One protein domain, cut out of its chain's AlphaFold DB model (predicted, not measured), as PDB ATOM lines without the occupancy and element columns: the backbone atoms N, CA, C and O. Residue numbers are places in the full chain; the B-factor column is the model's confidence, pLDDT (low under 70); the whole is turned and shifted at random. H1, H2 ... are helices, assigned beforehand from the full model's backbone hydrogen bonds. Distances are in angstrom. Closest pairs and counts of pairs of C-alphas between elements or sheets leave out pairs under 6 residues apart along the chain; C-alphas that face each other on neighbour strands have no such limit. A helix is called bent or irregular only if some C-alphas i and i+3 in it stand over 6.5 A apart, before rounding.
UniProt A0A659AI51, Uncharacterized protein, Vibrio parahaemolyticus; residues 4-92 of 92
ATOM      1  N   ARG A   4     219.130 216.332 276.183       83.50
ATOM      2  CA  ARG A   4     219.334 216.828 274.820       83.50
ATOM      3  C   ARG A   4     220.414 216.059 274.058       83.50
ATOM      4  O   ARG A   4     220.131 215.574 272.968       83.50
ATOM      5  N   LEU A   5     221.603 215.902 274.639       83.81
ATOM      6  CA  LEU A   5     222.720 215.215 273.979       83.81
ATOM      7  C   LEU A   5     222.374 213.756 273.666       83.81
ATOM      8  O   LEU A   5     222.797 213.224 272.643       83.81
ATOM      9  N   ASN A   6     221.587 213.109 274.531       86.06
ATOM     10  CA  ASN A   6     221.133 211.743 274.295       86.06
ATOM     11  C   ASN A   6     220.170 211.660 273.098       86.06
ATOM     12  O   ASN A   6     220.329 210.792 272.248       86.06
ATOM     13  N   VAL A   7     219.207 212.585 273.005       86.88
ATOM     14  CA  VAL A   7     218.289 212.676 271.856       86.88
ATOM     15  C   VAL A   7     219.065 212.940 270.566       86.88
ATOM     16  O   VAL A   7     218.845 212.247 269.579       86.88
ATOM     17  N   GLU A   8     219.989 213.908 270.574       87.62
ATOM     18  CA  GLU A   8     220.811 214.241 269.402       87.62
ATOM     19  C   GLU A   8     221.614 213.026 268.940       87.62
ATOM     20  O   GLU A   8     221.571 212.688 267.761       87.62
ATOM     21  N   LYS A   9     222.280 212.329 269.868       87.94
ATOM     22  CA  LYS A   9     223.073 211.142 269.549       87.94
ATOM     23  C   LYS A   9     222.225 210.041 268.911       87.94
ATOM     24  O   LYS A   9     222.567 209.583 267.830       87.94
ATOM     25  N   VAL A  10     221.102 209.667 269.530       89.62
ATOM     26  CA  VAL A  10     220.229 208.604 268.999       89.62
ATOM     27  C   VAL A  10     219.700 208.968 267.612       89.62
ATOM     28  O   VAL A  10     219.772 208.157 266.702       89.62
ATOM     29  N   LEU A  11     219.227 210.200 267.409       88.88
ATOM     30  CA  LEU A  11     218.718 210.628 266.102       88.88
ATOM     31  C   LEU A  11     219.797 210.634 265.011       88.88
ATOM     32  O   LEU A  11     219.506 210.332 263.852       88.88
ATOM     33  N   VAL A  12     221.027 210.994 265.372       89.25
ATOM     34  CA  VAL A  12     222.173 211.000 264.462       89.25
ATOM     35  C   VAL A  12     222.588 209.582 264.094       89.25
ATOM     36  O   VAL A  12     222.755 209.322 262.907       89.25
ATOM     37  N   ASP A  13     222.706 208.684 265.073       87.94
ATOM     38  CA  ASP A  13     223.050 207.275 264.858       87.94
ATOM     39  C   ASP A  13     221.957 206.548 264.045       87.94
ATOM     40  O   ASP A  13     222.267 205.890 263.054       87.94
ATOM     41  N   THR A  14     220.674 206.717 264.388       87.75
ATOM     42  CA  THR A  14     219.555 206.022 263.719       87.75
ATOM     43  C   THR A  14     219.349 206.480 262.272       87.75
ATOM     44  O   THR A  14     219.092 205.661 261.394       87.75
ATOM     45  N   TYR A  15     219.458 207.785 261.997       86.88
ATOM     46  CA  TYR A  15     219.173 208.349 260.668       86.88
ATOM     47  C   TYR A  15     220.429 208.777 259.895       86.88
ATOM     48  O   TYR A  15     220.316 209.398 258.838       86.88
ATOM     49  N   ASN A  16     221.618 208.451 260.410       85.75
ATOM     50  CA  ASN A  16     222.922 208.784 259.836       85.75
ATOM     51  C   ASN A  16     223.055 210.281 259.466       85.75
ATOM     52  O   ASN A  16     223.470 210.649 258.362       85.75
ATOM     53  N   ILE A  17     222.634 211.164 260.381       84.19
ATOM     54  CA  ILE A  17     222.577 212.615 260.143       84.19
ATOM     55  C   ILE A  17     223.970 213.233 260.265       84.19
ATOM     56  O   ILE A  17     224.660 213.074 261.267       84.19
ATOM     57  N   ASN A  18     224.368 214.032 259.276       78.69
ATOM     58  CA  ASN A  18     225.631 214.758 259.350       78.69
ATOM     59  C   ASN A  18     225.516 215.974 260.288       78.69
ATOM     60  O   ASN A  18     225.023 217.036 259.899       78.69
ATOM     61  N   THR A  19     226.016 215.825 261.513       73.50
ATOM     62  CA  THR A  19     226.025 216.873 262.546       73.50
ATOM     63  C   THR A  19     226.885 218.081 262.189       73.50
ATOM     64  O   THR A  19     226.570 219.174 262.637       73.50
ATOM     65  N   LYS A  20     227.885 217.946 261.301       70.06
ATOM     66  CA  LYS A  20     228.691 219.086 260.809       70.06
ATOM     67  C   LYS A  20     227.904 220.058 259.921       70.06
ATOM     68  O   LYS A  20     228.399 221.132 259.606       70.06
ATOM     69  N   LYS A  21     226.722 219.653 259.444       62.41
ATOM     70  CA  LYS A  21     225.808 220.478 258.637       62.41
ATOM     71  C   LYS A  21     224.567 220.912 259.428       62.41
ATOM     72  O   LYS A  21     223.817 221.784 258.985       62.41
ATOM     73  N   HIS A  22     224.320 220.285 260.575       67.44
ATOM     74  CA  HIS A  22     223.117 220.456 261.377       67.44
ATOM     75  C   HIS A  22     223.489 220.646 262.852       67.44
ATOM     76  O   HIS A  22     223.302 219.748 263.664       67.44
ATOM     77  N   ASP A  23     223.971 221.842 263.196       69.44
ATOM     78  CA  ASP A  23     224.419 222.179 264.558       69.44
ATOM     79  C   ASP A  23     223.275 222.392 265.565       69.44
ATOM     80  O   ASP A  23     223.477 222.358 266.778       69.44
ATOM     81  N   MET A  24     222.050 222.627 265.084       80.88
ATOM     82  CA  MET A  24     220.884 222.829 265.949       80.88
ATOM     83  C   MET A  24     220.044 221.560 266.061       80.88
ATOM     84  O   MET A  24     219.663 220.980 265.045       80.88
ATOM     85  N   LEU A  25     219.606 221.237 267.283       83.75
ATOM     86  CA  LEU A  25     218.663 220.147 267.566       83.75
ATOM     87  C   LEU A  25     217.430 220.173 266.648       83.75
ATOM     88  O   LEU A  25     216.997 219.132 266.170       83.75
ATOM     89  N   SER A  26     216.879 221.356 266.346       84.56
ATOM     90  CA  SER A  26     215.754 221.462 265.404       84.56
ATOM     91  C   SER A  26     216.115 220.955 264.013       84.56
ATOM     92  O   SER A  26     215.322 220.247 263.405       84.56
ATOM     93  N   ASN A  27     217.309 221.276 263.519       85.81
ATOM     94  CA  ASN A  27     217.750 220.840 262.200       85.81
ATOM     95  C   ASN A  27     217.965 219.324 262.173       85.81
ATOM     96  O   ASN A  27     217.570 218.686 261.203       85.81
ATOM     97  N   ILE A  28     218.510 218.755 263.254       87.62
ATOM     98  CA  ILE A  28     218.653 217.302 263.421       87.62
ATOM     99  C   ILE A  28     217.272 216.634 263.393       87.62
ATOM    100  O   ILE A  28     217.051 215.759 262.565       87.62
ATOM    101  N   ILE A  29     216.308 217.106 264.194       87.88
ATOM    102  CA  ILE A  29     214.934 216.565 264.219       87.88
ATOM    103  C   ILE A  29     214.279 216.643 262.831       87.88
ATOM    104  O   ILE A  29     213.670 215.677 262.369       87.88
ATOM    105  N   PHE A  30     214.396 217.781 262.140       87.25
ATOM    106  CA  PHE A  30     213.846 217.936 260.791       87.25
ATOM    107  C   PHE A  30     214.496 216.988 259.778       87.25
ATOM    108  O   PHE A  30     213.794 216.457 258.916       87.25
ATOM    109  N   ALA A  31     215.810 216.780 259.874       87.62
ATOM    110  CA  ALA A  31     216.547 215.892 258.985       87.62
ATOM    111  C   ALA A  31     216.219 214.412 259.251       87.62
ATOM    112  O   ALA A  31     215.990 213.673 258.294       87.62
ATOM    113  N   SER A  32     216.108 214.004 260.519       88.12
ATOM    114  CA  SER A  32     215.726 212.646 260.932       88.12
ATOM    115  C   SER A  32     214.326 212.260 260.451       88.12
ATOM    116  O   SER A  32     214.115 211.168 259.934       88.12
ATOM    117  N   PHE A  33     213.364 213.181 260.534       88.75
ATOM    118  CA  PHE A  33     211.968 212.932 260.155       88.75
ATOM    119  C   PHE A  33     211.589 213.606 258.833       88.75
ATOM    120  O   PHE A  33     210.524 214.229 258.700       88.75
ATOM    121  N   LYS A  34     212.472 213.504 257.834       84.38
ATOM    122  CA  LYS A  34     212.201 213.992 256.480       84.38
ATOM    123  C   LYS A  34     211.176 213.086 255.789       84.38
ATOM    124  O   LYS A  34     211.363 211.875 255.689       84.38
ATOM    125  N   GLY A  35     210.100 213.689 255.286       84.19
ATOM    126  CA  GLY A  35     209.034 212.999 254.556       84.19
ATOM    127  C   GLY A  35     207.634 213.441 254.979       84.19
ATOM    128  O   GLY A  35     207.467 214.228 255.916       84.19
ATOM    129  N   SER A  36     206.638 212.920 254.262       85.19
ATOM    130  CA  SER A  36     205.207 213.185 254.489       85.19
ATOM    131  C   SER A  36     204.485 212.007 255.150       85.19
ATOM    132  O   SER A  36     203.261 212.001 255.253       85.19
ATOM    133  N   GLU A  37     205.233 210.996 255.589       90.44
ATOM    134  CA  GLU A  37     204.685 209.843 256.294       90.44
ATOM    135  C   GLU A  37     204.103 210.278 257.638       90.44
ATOM    136  O   GLU A  37     204.732 211.017 258.401       90.44
ATOM    137  N   ARG A  38     202.890 209.805 257.935       87.75
ATOM    138  CA  ARG A  38     202.138 210.207 259.129       87.75
ATOM    139  C   ARG A  38     202.923 209.955 260.419       87.75
ATOM    140  O   ARG A  38     202.838 210.758 261.345       87.75
ATOM    141  N   GLU A  39     203.682 208.868 260.474       87.56
ATOM    142  CA  GLU A  39     204.540 208.520 261.606       87.56
ATOM    143  C   GLU A  39     205.693 209.520 261.768       87.56
ATOM    144  O   GLU A  39     205.823 210.151 262.817       87.56
ATOM    145  N   LYS A  40     206.448 209.793 260.697       86.81
ATOM    146  CA  LYS A  40     207.530 210.794 260.698       86.81
ATOM    147  C   LYS A  40     207.030 212.183 261.086       86.81
ATOM    148  O   LYS A  40     207.668 212.869 261.880       86.81
ATOM    149  N   ILE A  41     205.860 212.591 260.587       88.56
ATOM    150  CA  ILE A  41     205.237 213.864 260.971       88.56
ATOM    151  C   ILE A  41     204.937 213.885 262.474       88.56
ATOM    152  O   ILE A  41     205.256 214.873 263.135       88.56
ATOM    153  N   GLN A  42     204.370 212.809 263.028       90.06
ATOM    154  CA  GLN A  42     204.083 212.717 264.461       90.06
ATOM    155  C   GLN A  42     205.353 212.801 265.308       90.06
ATOM    156  O   GLN A  42     205.388 213.579 266.262       90.06
ATOM    157  N   HIS A  43     206.408 212.064 264.949       88.94
ATOM    158  CA  HIS A  43     207.685 212.141 265.656       88.94
ATOM    159  C   HIS A  43     208.287 213.544 265.571       88.94
ATOM    160  O   HIS A  43     208.684 214.107 266.591       88.94
ATOM    161  N   ARG A  44     208.268 214.168 264.388       90.31
ATOM    162  CA  ARG A  44     208.763 215.534 264.194       90.31
ATOM    163  C   ARG A  44     208.033 216.541 265.073       90.31
ATOM    164  O   ARG A  44     208.683 217.321 265.762       90.31
ATOM    165  N   VAL A  45     206.698 216.524 265.065       88.44
ATOM    166  CA  VAL A  45     205.873 217.427 265.887       88.44
ATOM    167  C   VAL A  45     206.137 217.187 267.371       88.44
ATOM    168  O   VAL A  45     206.328 218.147 268.115       88.44
ATOM    169  N   PHE A  46     206.229 215.922 267.792       90.62
ATOM    170  CA  PHE A  46     206.532 215.562 269.172       90.62
ATOM    171  C   PHE A  46     207.883 216.136 269.627       90.62
ATOM    172  O   PHE A  46     207.914 216.940 270.558       90.62
ATOM    173  N   PHE A  47     208.988 215.807 268.950       88.25
ATOM    174  CA  PHE A  47     210.322 216.263 269.363       88.25
ATOM    175  C   PHE A  47     210.493 217.783 269.236       88.25
ATOM    176  O   PHE A  47     211.135 218.396 270.088       88.25
ATOM    177  N   MET A  48     209.867 218.417 268.237       87.19
ATOM    178  CA  MET A  48     209.847 219.879 268.129       87.19
ATOM    179  C   MET A  48     209.087 220.536 269.286       87.19
ATOM    180  O   MET A  48     209.588 221.508 269.849       87.19
ATOM    181  N   SER A  49     207.934 219.994 269.697       86.06
ATOM    182  CA  SER A  49     207.170 220.525 270.839       86.06
ATOM    183  C   SER A  49     207.928 220.431 272.170       86.06
ATOM    184  O   SER A  49     207.683 221.219 273.078       86.06
ATOM    185  N   LYS A  50     208.883 219.497 272.280       86.12
ATOM    186  CA  LYS A  50     209.727 219.302 273.469       86.12
ATOM    187  C   LYS A  50     211.111 219.947 273.350       86.12
ATOM    188  O   LYS A  50     211.915 219.806 274.264       86.12
ATOM    189  N   LYS A  51     211.406 220.685 272.272       82.81
ATOM    190  CA  LYS A  51     212.708 221.347 272.061       82.81
ATOM    191  C   LYS A  51     213.066 222.305 273.201       82.81
ATOM    192  O   LYS A  51     214.209 222.299 273.650       82.81
ATOM    193  N   THR A  52     212.103 223.106 273.658       73.31
ATOM    194  CA  THR A  52     212.290 224.033 274.786       73.31
ATOM    195  C   THR A  52     212.659 223.263 276.045       73.31
ATOM    196  O   THR A  52     213.705 223.519 276.627       73.31
ATOM    197  N   LEU A  53     211.892 222.215 276.366       74.69
ATOM    198  CA  LEU A  53     212.175 221.338 277.498       74.69
ATOM    199  C   LEU A  53     213.562 220.695 277.393       74.69
ATOM    200  O   LEU A  53     214.273 220.647 278.381       74.69
ATOM    201  N   LEU A  54     213.975 220.223 276.214       78.88
ATOM    202  CA  LEU A  54     215.294 219.618 276.007       78.88
ATOM    203  C   LEU A  54     216.442 220.615 276.215       78.88
ATOM    204  O   LEU A  54     217.475 220.241 276.765       78.88
ATOM    205  N   ASN A  55     216.269 221.865 275.783       70.62
ATOM    206  CA  ASN A  55     217.261 222.925 275.965       70.62
ATOM    207  C   ASN A  55     217.328 223.426 277.413       70.62
ATOM    208  O   ASN A  55     218.414 223.707 277.909       70.62
ATOM    209  N   GLU A  56     216.181 223.516 278.078       68.69
ATOM    210  CA  GLU A  56     216.055 224.056 279.432       68.69
ATOM    211  C   GLU A  56     216.135 222.973 280.512       68.69
ATOM    212  O   GLU A  56     216.226 223.301 281.689       68.69
ATOM    213  N   PHE A  57     216.171 221.683 280.150       68.81
ATOM    214  CA  PHE A  57     216.203 220.565 281.103       68.81
ATOM    215  C   PHE A  57     217.330 220.714 282.135       68.81
ATOM    216  O   PHE A  57     217.154 220.412 283.310       68.81
ATOM    217  N   ASN A  58     218.481 221.228 281.696       62.78
ATOM    218  CA  ASN A  58     219.633 221.478 282.561       62.78
ATOM    219  C   ASN A  58     219.398 222.608 283.561       62.78
ATOM    220  O   ASN A  58     219.915 222.552 284.670       62.78
ATOM    221  N   HIS A  59     218.653 223.630 283.151       63.41
ATOM    222  CA  HIS A  59     218.294 224.754 284.001       63.41
ATOM    223  C   HIS A  59     217.228 224.326 285.016       63.41
ATOM    224  O   HIS A  59     217.396 224.589 286.199       63.41
ATOM    225  N   PHE A  60     216.222 223.550 284.592       62.03
ATOM    226  CA  PHE A  60     215.189 223.009 285.481       62.03
ATOM    227  C   PHE A  60     215.747 222.081 286.571       62.03
ATOM    228  O   PHE A  60     215.344 222.198 287.723       62.03
ATOM    229  N   GLU A  61     216.696 221.194 286.250       60.59
ATOM    230  CA  GLU A  61     217.354 220.339 287.258       60.59
ATOM    231  C   GLU A  61     218.197 221.147 288.264       60.59
ATOM    232  O   GLU A  61     218.373 220.717 289.402       60.59
ATOM    233  N   MET A  62     218.708 222.320 287.867       54.62
ATOM    234  CA  MET A  62     219.565 223.171 288.702       54.62
ATOM    235  C   MET A  62     218.761 224.166 289.565       54.62
ATOM    236  O   MET A  62     219.094 224.362 290.732       54.62
ATOM    237  N   ASP A  63     217.673 224.733 289.032       51.47
ATOM    238  CA  ASP A  63     216.778 225.672 289.734       51.47
ATOM    239  C   ASP A  63     215.831 224.991 290.735       51.47
ATOM    240  O   ASP A  63     215.342 225.629 291.672       51.47
ATOM    241  N   MET A  64     215.605 223.678 290.608       51.78
ATOM    242  CA  MET A  64     214.799 222.905 291.564       51.78
ATOM    243  C   MET A  64     215.375 222.884 292.991       51.78
ATOM    244  O   MET A  64     214.677 222.478 293.916       51.78
ATOM    245  N   ASN A  65     216.598 223.372 293.220       50.69
ATOM    246  CA  ASN A  65     217.165 223.475 294.565       50.69
ATOM    247  C   ASN A  65     216.658 224.696 295.373       50.69
ATOM    248  O   ASN A  65     216.979 224.803 296.553       50.69
ATOM    249  N   ILE A  66     215.891 225.625 294.772       49.12
ATOM    250  CA  ILE A  66     215.602 226.950 295.375       49.12
ATOM    251  C   ILE A  66     214.097 227.206 295.649       49.12
ATOM    252  O   ILE A  66     213.757 228.147 296.361       49.12
ATOM    253  N   PHE A  67     213.167 226.354 295.187       46.28
ATOM    254  CA  PHE A  67     211.713 226.598 295.320       46.28
ATOM    255  C   PHE A  67     210.911 225.414 295.896       46.28
ATOM    256  O   PHE A  67     210.094 224.815 295.204       46.28
ATOM    257  N   GLN A  68     211.071 225.089 297.182       53.50
ATOM    258  CA  GLN A  68     210.140 224.204 297.916       53.50
ATOM    259  C   GLN A  68     208.963 225.041 298.434       53.50
ATOM    260  O   GLN A  68     209.209 225.921 299.258       53.50
ATOM    261  N   PRO A  69     207.718 224.887 297.917       52.66
ATOM    262  CA  PRO A  69     206.830 223.728 298.136       52.66
ATOM    263  C   PRO A  69     206.050 223.248 296.880       52.66
ATOM    264  O   PRO A  69     205.205 222.363 296.981       52.66
ATOM    265  N   ALA A  70     206.323 223.793 295.687       54.47
ATOM    266  CA  ALA A  70     205.683 223.374 294.424       54.47
ATOM    267  C   ALA A  70     206.397 222.189 293.724       54.47
ATOM    268  O   ALA A  70     205.928 221.692 292.697       54.47
ATOM    269  N   ILE A  71     207.525 221.729 294.281       52.72
ATOM    270  CA  ILE A  71     208.420 220.710 293.700       52.72
ATOM    271  C   ILE A  71     207.715 219.376 293.434       52.72
ATOM    272  O   ILE A  71     207.999 218.739 292.425       52.72
ATOM    273  N   ASP A  72     206.755 218.966 294.263       52.59
ATOM    274  CA  ASP A  72     206.161 217.624 294.173       52.59
ATOM    275  C   ASP A  72     205.352 217.374 292.882       52.59
ATOM    276  O   ASP A  72     205.254 216.242 292.402       52.59
ATOM    277  N   ILE A  73     204.767 218.424 292.294       56.28
ATOM    278  CA  ILE A  73     203.986 218.330 291.049       56.28
ATOM    279  C   ILE A  73     204.898 218.534 289.834       56.28
ATOM    280  O   ILE A  73     204.803 217.792 288.851       56.28
ATOM    281  N   THR A  74     205.807 219.508 289.913       59.84
ATOM    282  CA  THR A  74     206.716 219.867 288.817       59.84
ATOM    283  C   THR A  74     207.750 218.770 288.554       59.84
ATOM    284  O   THR A  74     207.983 218.433 287.396       59.84
ATOM    285  N   ASP A  75     208.283 218.119 289.594       63.47
ATOM    286  CA  ASP A  75     209.211 216.985 289.471       63.47
ATOM    287  C   ASP A  75     208.545 215.774 288.792       63.47
ATOM    288  O   ASP A  75     209.099 215.195 287.855       63.47
ATOM    289  N   LYS A  76     207.301 215.444 289.168       68.69
ATOM    290  CA  LYS A  76     206.528 214.365 288.524       68.69
ATOM    291  C   LYS A  76     206.230 214.669 287.061       68.69
ATOM    292  O   LYS A  76     206.338 213.776 286.221       68.69
ATOM    293  N   ALA A  77     205.865 215.910 286.741       72.44
ATOM    294  CA  ALA A  77     205.605 216.322 285.367       72.44
ATOM    295  C   ALA A  77     206.883 216.280 284.514       72.44
ATOM    296  O   ALA A  77     206.875 215.669 283.448       72.44
ATOM    297  N   LEU A  78     207.996 216.836 284.999       73.50
ATOM    298  CA  LEU A  78     209.284 216.838 284.295       73.50
ATOM    299  C   LEU A  78     209.846 215.424 284.108       73.50
ATOM    300  O   LEU A  78     210.295 215.080 283.011       73.50
ATOM    301  N   LYS A  79     209.773 214.570 285.138       78.19
ATOM    302  CA  LYS A  79     210.159 213.154 285.034       78.19
ATOM    303  C   LYS A  79     209.298 212.420 284.018       78.19
ATOM    304  O   LYS A  79     209.848 211.740 283.155       78.19
ATOM    305  N   LYS A  80     207.978 212.615 284.052       83.00
ATOM    306  CA  LYS A  80     207.052 212.016 283.084       83.00
ATOM    307  C   LYS A  80     207.362 212.459 281.657       83.00
ATOM    308  O   LYS A  80     207.386 211.633 280.752       83.00
ATOM    309  N   GLU A  81     207.633 213.740 281.450       82.75
ATOM    310  CA  GLU A  81     208.012 214.292 280.148       82.75
ATOM    311  C   GLU A  81     209.340 213.705 279.646       82.75
ATOM    312  O   GLU A  81     209.436 213.246 278.506       82.75
ATOM    313  N   ARG A  82     210.349 213.607 280.521       84.75
ATOM    314  CA  ARG A  82     211.610 212.916 280.221       84.75
ATOM    315  C   ARG A  82     211.374 211.458 279.836       84.75
ATOM    316  O   ARG A  82     211.922 210.990 278.839       84.75
ATOM    317  N   GLU A  83     210.578 210.727 280.607       87.44
ATOM    318  CA  GLU A  83     210.261 209.327 280.324       87.44
ATOM    319  C   GLU A  83     209.508 209.160 279.007       87.44
ATOM    320  O   GLU A  83     209.798 208.227 278.261       87.44
ATOM    321  N   GLN A  84     208.596 210.076 278.672       89.25
ATOM    322  CA  GLN A  84     207.909 210.083 277.382       89.25
ATOM    323  C   GLN A  84     208.882 210.289 276.221       89.25
ATOM    324  O   GLN A  84     208.782 209.581 275.220       89.25
ATOM    325  N   ILE A  85     209.848 211.201 276.357       88.25
ATOM    326  CA  ILE A  85     210.897 211.412 275.351       88.25
ATOM    327  C   ILE A  85     211.742 210.145 275.189       88.25
ATOM    328  O   ILE A  85     211.955 209.685 274.069       88.25
ATOM    329  N   LEU A  86     212.181 209.535 276.294       88.19
ATOM    330  CA  LEU A  86     212.980 208.305 276.269       88.19
ATOM    331  C   LEU A  86     212.200 207.099 275.743       88.19
ATOM    332  O   LEU A  86     212.767 206.226 275.093       88.19
ATOM    333  N   LYS A  87     210.903 207.012 276.040       90.75
ATOM    334  CA  LYS A  87     210.026 205.993 275.468       90.75
ATOM    335  C   LYS A  87     209.920 206.193 273.963       90.75
ATOM    336  O   LYS A  87     210.154 205.246 273.228       90.75
ATOM    337  N   ARG A  88     209.669 207.425 273.515       88.62
ATOM    338  CA  ARG A  88     209.550 207.733 272.093       88.62
ATOM    339  C   ARG A  88     210.842 207.465 271.326       88.62
ATOM    340  O   ARG A  88     210.766 206.993 270.206       88.62
ATOM    341  N   LEU A  89     212.008 207.722 271.924       87.88
ATOM    342  CA  LEU A  89     213.305 207.372 271.331       87.88
ATOM    343  C   LEU A  89     213.504 205.863 271.153       87.88
ATOM    344  O   LEU A  89     214.186 205.465 270.224       87.88
ATOM    345  N   ARG A  90     212.943 205.032 272.039       86.75
ATOM    346  CA  ARG A  90     213.017 203.563 271.930       86.75
ATOM    347  C   ARG A  90     212.083 202.988 270.866       86.75
ATOM    348  O   ARG A  90     212.208 201.817 270.534       86.75
ATOM    349  N   GLU A  91     211.123 203.782 270.403       86.25
ATOM    350  CA  GLU A  91     210.188 203.427 269.332       86.25
ATOM    351  C   GLU A  91     210.722 203.829 267.942       86.25
ATOM    352  O   GLU A  91     210.030 203.599 266.955       86.25
ATOM    353  N   LEU A  92     211.912 204.448 267.874       81.88
ATOM    354  CA  LEU A  92     212.636 204.793 266.641       81.88
ATOM    355  C   LEU A  92     213.590 203.669 266.233       81.88
ATOM    356  O   LEU A  92     213.744 203.475 265.008       81.88
TER     357      LEU A  92
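What this domain is: This is residues 4 to 92 of the 92 residues of an uncharacterized protein of Vibrio parahaemolyticus (UniProt A0A659AI51). The model is an elongated, loose bundle of helices drawn out to one side: H1, H2, H3 and the last part of H5 run roughly along one another at one end, while H4 and the first part of the long helix H5 reach to the other end as a two-helix arm. The loop between H4 and H5 makes the tip of this arm, and residues 65 to 73, of which 71 to 73 belong to H5, stick out beyond the body. The printed part has 89 residues with five named helices, in the order H1, H2, H3, H4, H5, and no named strand; the class is all helix. It is only just compact, close to loose, with a radius of gyration of the C-alphas of 14.6 A, and the C-alphas span 45 by 28 by 17 A.

Where its parts are: The longest helix by residues is H5, residues 71 to 90, 28.1 A from first to last C-alpha; C-alpha 71 is at (208.420, 220.710, 293.700) and C-alpha 90 at (213.017, 203.563, 271.930). H4, residues 51 to 63, comes before it and is 18.6 A long. H4 is irregular: C-alphas 55 and 58 are 7.2 A apart, and its line is a rough one. H3 is residues 38 to 49, 16.4 A long. H2 is residues 25 to 32, eight residues and 10.4 A long. H1 is residues 4 to 15, 16.5 A long, and begins at C-alpha 4, (219.334, 216.828, 274.820).

How they stand to each other: H5 touches no helix. H5 and H4 are near each other, with 13 pairs of C-alphas within 10 A. H5 is close to H1 but not clearly touching it: the closest C-alphas, those of Val 7 and Leu 89, are 7.3 A apart, and the two run the same way at a shallow tilt of 14 degrees. H5 is also close to H3 but not clearly touching it, with the C-alphas of Phe 47 and Ile 85 the closest at 7.7 A; they run opposite ways at a shallow tilt of 34 degrees, only just short of steep. H5 and H2 are apart. H2 touches H1, with the C-alphas of Tyr 15 and Ser 32 the closest at 5.5 A, and they run the same way at a shallow tilt of 18 degrees. H2 and H3 form a helical hairpin: they touch, H3 with residues 44 to 48 alone, and run opposite ways at a shallow tilt of 6 degrees. Their closest C-alphas are those of Ile 29 and Arg 44, 6.3 A apart. H1 and H3 are apart. H1 and H4 only just touch, with 3 pairs of C-alphas within 8 A, H1 with residue 4 alone and H4 with residues 54 to 57 alone. The closest C-alphas there are those of Arg 4 and Leu 54, 5.1 A apart; the helices run opposite ways at a shallow tilt of 31 degrees. H2 and H4 are close but not clearly touching, with the C-alphas of Ser 26 and Lys 51 the closest at 7.3 A, at a steep tilt of 39 degrees. H3 and H4 meet only through their link. In H1, H2 and H3 every O i to N i+4 pair is within hydrogen-bond range; in H4 it is 7 of 9 and in H5 15 of 16.

The domain as a whole: The two C-alphas farthest apart are those of Ser 36 and Gln 68, 45.1 A. Without the stretch that stands free, the body has 80 residues and spans 37 by 28 by 17 A. The printed part has no cut and ends at residue 92, the chain's last residue. The links H2 to H3 and H3 to H4 are tight, those from H1 to H2 and from H4 to H5 are short, and no link is long. The mean pLDDT of the printed part is 77.8; residues 21 to 23 and 56 to 76 are under 70.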